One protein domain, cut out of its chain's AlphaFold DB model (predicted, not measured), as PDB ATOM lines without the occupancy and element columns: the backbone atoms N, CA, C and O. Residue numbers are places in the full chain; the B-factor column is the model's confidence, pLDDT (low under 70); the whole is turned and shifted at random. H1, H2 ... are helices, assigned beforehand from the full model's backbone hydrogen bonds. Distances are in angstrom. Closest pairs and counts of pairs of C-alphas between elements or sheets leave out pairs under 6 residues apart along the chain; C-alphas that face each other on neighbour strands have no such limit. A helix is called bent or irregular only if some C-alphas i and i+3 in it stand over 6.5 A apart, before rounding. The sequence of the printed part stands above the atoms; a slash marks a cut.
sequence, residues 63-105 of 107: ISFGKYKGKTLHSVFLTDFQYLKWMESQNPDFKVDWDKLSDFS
ATOM      1  N   ILE A  63      92.169 165.268 183.886       93.06
ATOM      2  CA  ILE A  63      91.240 166.097 183.122       93.06
ATOM      3  C   ILE A  63      91.364 167.545 183.607       93.06
ATOM      4  O   ILE A  63      91.096 167.865 184.764       93.06
ATOM      5  N   SER A  64      91.744 168.454 182.714       91.00
ATOM      6  CA  SER A  64      92.005 169.860 183.052       91.00
ATOM      7  C   SER A  64      90.787 170.785 182.898       91.00
ATOM      8  O   SER A  64      90.854 171.963 183.268       91.00
ATOM      9  N   PHE A  65      89.653 170.274 182.414       90.62
ATOM     10  CA  PHE A  65      88.453 171.055 182.088       90.62
ATOM     11  C   PHE A  65      87.145 170.258 182.284       90.62
ATOM     12  O   PHE A  65      87.155 169.064 182.553       90.62
ATOM     13  N   GLY A  66      85.993 170.921 182.146       92.25
ATOM     14  CA  GLY A  66      84.685 170.255 182.169       92.25
ATOM     15  C   GLY A  66      84.252 169.714 183.540       92.25
ATOM     16  O   GLY A  66      84.765 170.120 184.584       92.25
ATOM     17  N   LYS A  67      83.266 168.802 183.526       94.31
ATOM     18  CA  LYS A  67      82.576 168.266 184.720       94.31
ATOM     19  C   LYS A  67      83.524 167.557 185.691       94.31
ATOM     20  O   LYS A  67      83.349 167.667 186.900       94.31
ATOM     21  N   TYR A  68      84.513 166.835 185.167       96.00
ATOM     22  CA  TYR A  68      85.445 166.020 185.952       96.00
ATOM     23  C   TYR A  68      86.842 166.638 186.071       96.00
ATOM     24  O   TYR A  68      87.823 165.926 186.277       96.00
ATOM     25  N   LYS A  69      86.942 167.968 185.959       95.75
ATOM     26  CA  LYS A  69      88.200 168.690 186.152       95.75
ATOM     27  C   LYS A  69      88.878 168.288 187.471       95.75
ATOM     28  O   LYS A  69      88.249 168.309 188.526       95.75
ATOM     29  N   GLY A  70      90.166 167.964 187.405       95.94
ATOM     30  CA  GLY A  70      90.985 167.541 188.542       95.94
ATOM     31  C   GLY A  70      90.950 166.038 188.838       95.94
ATOM     32  O   GLY A  70      91.665 165.598 189.732       95.94
ATOM     33  N   LYS A  71      90.160 165.245 188.104       96.56
ATOM     34  CA  LYS A  71      90.160 163.777 188.210       96.56
ATOM     35  C   LYS A  71      91.049 163.137 187.149       96.56
ATOM     36  O   LYS A  71      91.236 163.712 186.077       96.56
ATOM     37  N   THR A  72      91.552 161.939 187.438       96.00
ATOM     38  CA  THR A  72      92.268 161.116 186.455       96.00
ATOM     39  C   THR A  72      91.308 160.556 185.408       96.00
ATOM     40  O   THR A  72      90.130 160.316 185.707       96.00
ATOM     41  N   LEU A  73      91.802 160.317 184.191       94.56
ATOM     42  CA  LEU A  73      91.038 159.651 183.135       94.56
ATOM     43  C   LEU A  73      90.496 158.304 183.611       94.56
ATOM     44  O   LEU A  73      89.325 158.014 183.383       94.56
ATOM     45  N   HIS A  74      91.306 157.535 184.337       95.00
ATOM     46  CA  HIS A  74      90.907 156.251 184.899       95.00
ATOM     47  C   HIS A  74      89.702 156.368 185.843       95.00
ATOM     48  O   HIS A  74      88.708 155.661 185.682       95.00
ATOM     49  N   SER A  75      89.730 157.316 186.787       95.06
ATOM     50  CA  SER A  75      88.612 157.528 187.717       95.06
ATOM     51  C   SER A  75      87.311 157.864 186.981       95.06
ATOM     52  O   SER A  75      86.230 157.419 187.376       95.06
ATOM     53  N   VAL A  76      87.402 158.644 185.904       95.56
ATOM     54  CA  VAL A  76      86.239 159.011 185.088       95.56
ATOM     55  C   VAL A  76      85.786 157.850 184.219       95.56
ATOM     56  O   VAL A  76      84.588 157.644 184.088       95.56
ATOM     57  N   PHE A  77      86.702 157.045 183.691       94.31
ATOM     58  CA  PHE A  77      86.371 155.839 182.940       94.31
ATOM     59  C   PHE A  77      85.525 154.866 183.769       94.31
ATOM     60  O   PHE A  77      84.455 154.458 183.321       94.31
ATOM     61  N   LEU A  78      85.933 154.584 185.011       92.62
ATOM     62  CA  LEU A  78      85.203 153.680 185.907       92.62
ATOM     63  C   LEU A  78      83.826 154.213 186.329       92.62
ATOM     64  O   LEU A  78      82.927 153.434 186.636       92.62
ATOM     65  N   THR A  79      83.657 155.536 186.383       93.56
ATOM     66  CA  THR A  79      82.421 156.158 186.885       93.56
ATOM     67  C   THR A  79      81.460 156.590 185.779       93.56
ATOM     68  O   THR A  79      80.249 156.581 185.987       93.56
ATOM     69  N   ASP A  80      81.980 156.990 184.620       95.12
ATOM     70  CA  ASP A  80      81.241 157.626 183.529       95.12
ATOM     71  C   ASP A  80      82.036 157.568 182.205       95.12
ATOM     72  O   ASP A  80      82.424 158.587 181.623       95.12
ATOM     73  N   PHE A  81      82.292 156.360 181.692       93.00
ATOM     74  CA  PHE A  81      82.991 156.193 180.407       93.00
ATOM     75  C   PHE A  81      82.258 156.867 179.227       93.00
ATOM     76  O   PHE A  81      82.883 157.232 178.228       93.00
ATOM     77  N   GLN A  82      80.932 157.046 179.320       94.50
ATOM     78  CA  GLN A  82      80.132 157.705 178.283       94.50
ATOM     79  C   GLN A  82      80.508 159.178 178.143       94.50
ATOM     80  O   GLN A  82      80.579 159.680 177.021       94.50
ATOM     81  N   TYR A  83      80.825 159.855 179.250       94.50
ATOM     82  CA  TYR A  83      81.355 161.212 179.207       94.50
ATOM     83  C   TYR A  83      82.662 161.297 178.412       94.50
ATOM     84  O   TYR A  83      82.817 162.211 177.605       94.50
ATOM     85  N   LEU A  84      83.578 160.338 178.582       94.19
ATOM     86  CA  LEU A  84      84.838 160.310 177.829       94.19
ATOM     87  C   LEU A  84      84.597 160.102 176.323       94.19
ATOM     88  O   LEU A  84      85.194 160.805 175.510       94.19
ATOM     89  N   LYS A  85      83.656 159.224 175.943       93.62
ATOM     90  CA  LYS A  85      83.257 159.038 174.533       93.62
ATOM     91  C   LYS A  85      82.618 160.293 173.941       93.62
ATOM     92  O   LYS A  85      82.931 160.685 172.818       93.62
ATOM     93  N   TRP A  86      81.731 160.940 174.695       94.88
ATOM     94  CA  TRP A  86      81.149 162.215 174.288       94.88
ATOM     95  C   TRP A  86      82.242 163.276 174.109       94.88
ATOM     96  O   TRP A  86      82.255 163.956 173.086       94.88
ATOM     97  N   MET A  87      83.205 163.359 175.029       93.12
ATOM     98  CA  MET A  87      84.322 164.296 174.930       93.12
ATOM     99  C   MET A  87      85.163 164.088 173.665       93.12
ATOM    100  O   MET A  87      85.440 165.068 172.977       93.12
ATOM    101  N   GLU A  88      85.512 162.845 173.314       91.94
ATOM    102  CA  GLU A  88      86.215 162.551 172.053       91.94
ATOM    103  C   GLU A  88      85.397 162.955 170.817       91.94
ATOM    104  O   GLU A  88      85.962 163.402 169.820       91.94
ATOM    105  N   SER A  89      84.064 162.838 170.872       90.94
ATOM    106  CA  SER A  89      83.190 163.265 169.770       90.94
ATOM    107  C   SER A  89      83.115 164.787 169.606       90.94
ATOM    108  O   SER A  89      82.896 165.272 168.499       90.94
ATOM    109  N   GLN A  90      83.274 165.538 170.701       90.94
ATOM    110  CA  GLN A  90      83.200 167.003 170.697       90.94
ATOM    111  C   GLN A  90      84.554 167.663 170.438       90.94
ATOM    112  O   GLN A  90      84.603 168.769 169.902       90.94
ATOM    113  N   ASN A  91      85.651 167.013 170.830       87.94
ATOM    114  CA  ASN A  91      86.993 167.558 170.704       87.94
ATOM    115  C   ASN A  91      87.908 166.588 169.937       87.94
ATOM    116  O   ASN A  91      88.376 165.610 170.518       87.94
ATOM    117  N   PRO A  92      88.242 166.888 168.668       84.94
ATOM    118  CA  PRO A  92      89.171 166.084 167.876       84.94
ATOM    119  C   PRO A  92      90.567 165.933 168.496       84.94
ATOM    120  O   PRO A  92      91.235 164.939 168.219       84.94
ATOM    121  N   ASP A  93      90.986 166.893 169.329       88.19
ATOM    122  CA  ASP A  93      92.285 166.899 170.016       88.19
ATOM    123  C   ASP A  93      92.245 166.108 171.337       88.19
ATOM    124  O   ASP A  93      93.278 165.878 171.963       88.19
ATOM    125  N   PHE A  94      91.059 165.680 171.779       91.38
ATOM    126  CA  PHE A  94      90.898 164.786 172.918       91.38
ATOM    127  C   PHE A  94      90.954 163.345 172.405       91.38
ATOM    128  O   PHE A  94      90.015 162.874 171.764       91.38
ATOM    129  N   LYS A  95      92.081 162.667 172.647       92.25
ATOM    130  CA  LYS A  95      92.305 161.265 172.274       92.25
ATOM    131  C   LYS A  95      92.658 160.449 173.495       92.25
ATOM    132  O   LYS A  95      93.548 160.837 174.245       92.25
ATOM    133  N   VAL A  96      91.970 159.333 173.677       91.94
ATOM    134  CA  VAL A  96      92.090 158.473 174.852       91.94
ATOM    135  C   VAL A  96      92.660 157.114 174.460       91.94
ATOM    136  O   VAL A  96      92.262 156.522 173.460       91.94
ATOM    137  N   ASP A  97      93.585 156.607 175.273       92.50
ATOM    138  CA  ASP A  97      94.088 155.237 175.179       92.50
ATOM    139  C   ASP A  97      93.083 154.261 175.820       92.50
ATOM    140  O   ASP A  97      93.154 153.936 177.008       92.50
ATOM    141  N   TRP A  98      92.068 153.867 175.047       91.12
ATOM    142  CA  TRP A  98      90.981 153.009 175.528       91.12
ATOM    143  C   TRP A  98      91.431 151.593 175.881       91.12
ATOM    144  O   TRP A  98      90.859 150.991 176.794       91.12
ATOM    145  N   ASP A  99      92.443 151.082 175.181       90.69
ATOM    146  CA  ASP A  99      93.006 149.759 175.442       90.69
ATOM    147  C   ASP A  99      93.622 149.746 176.844       90.69
ATOM    148  O   ASP A  99      93.202 148.965 177.698       90.69
ATOM    149  N   LYS A 100      94.482 150.727 177.151       89.31
ATOM    150  CA  LYS A 100      95.055 150.847 178.497       89.31
ATOM    151  C   LYS A 100      94.023 151.127 179.576       89.31
ATOM    152  O   LYS A 100      94.159 150.617 180.677       89.31
ATOM    153  N   LEU A 101      92.993 151.930 179.309       87.19
ATOM    154  CA  LEU A 101      91.930 152.144 180.301       87.19
ATOM    155  C   LEU A 101      91.183 150.852 180.648       87.19
ATOM    156  O   LEU A 101      90.755 150.683 181.788       87.19
ATOM    157  N   SER A 102      91.029 149.957 179.673       82.31
ATOM    158  CA  SER A 102      90.336 148.683 179.862       82.31
ATOM    159  C   SER A 102      91.183 147.693 180.662       82.31
ATOM    160  O   SER A 102      90.631 146.991 181.510       82.31
ATOM    161  N   ASP A 103      92.506 147.695 180.478       82.88
ATOM    162  CA  ASP A 103      93.433 146.864 181.261       82.88
ATOM    163  C   ASP A 103      93.353 147.171 182.767       82.88
ATOM    164  O   ASP A 103      93.315 146.258 183.587       82.88
ATOM    165  N   PHE A 104      93.214 148.449 183.141       69.31
ATOM    166  CA  PHE A 104      93.064 148.875 184.542       69.31
ATOM    167  C   PHE A 104      91.726 148.469 185.189       69.31
ATOM    168  O   PHE A 104      91.580 148.564 186.403       69.31
ATOM    169  N   SER A 105      90.735 148.039 184.401       60.25
ATOM    170  CA  SER A 105      89.425 147.623 184.924       60.25
ATOM    171  C   SER A 105      89.334 146.136 185.280       60.25
ATOM    172  O   SER A 105      88.299 145.703 185.788       60.25
TER     173      SER A 105
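AT A GLANCE: This is residues 63 to 105 of the 107 residues of an uncharacterized protein of Bacteroides ovatus SD CMC 3f (UniProt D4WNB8). One helix, H1, is sharply kinked into a V, and after it the chain folds back through residues 91 to 97 to a short helix, H2, close to where H1 begins. Residues 63 to 72 form a loop that leads into H1. The printed part has 43 residues with two named helices, H1 then H2, and no named strand; the class is all helix. The whole is compact, with a radius of gyration of the C-alphas of 9.8 A, and rounded, spanning 24 by 20 by 15 A.

HOW THE PARTS SIT: H1, residues 73 to 90, has a kink of 118 degrees near residue 80. It is irregular: C-alphas 79 and 82 are 9.0 A apart, and its line is a rough one. H2, residues 98 to 103, is close to H1 but not clearly touching; their closest C-alphas, those of His 74 and Leu 101, are 6.2 A apart. Their lines stand at a shallow tilt of 13 degrees, opposite ways. In H2 every O i to N i+4 pair is within hydrogen-bond range; in H1, 11 of 14 are.

IN THESE COORDINATES: H1 measures 16.4 A from C-alpha 73 at (91.038, 159.651, 183.135) to C-alpha 90. H2 measures 8.8 A and ends at C-alpha 103, (93.433, 146.864, 181.261).

THE WHOLE: The farthest C-alphas, those of Pro 92 and Ser 105, are 25.1 A apart. The printed part has no cut, and the link from H1 to H2 is short. Residues 104 to 105 are under pLDDT 70.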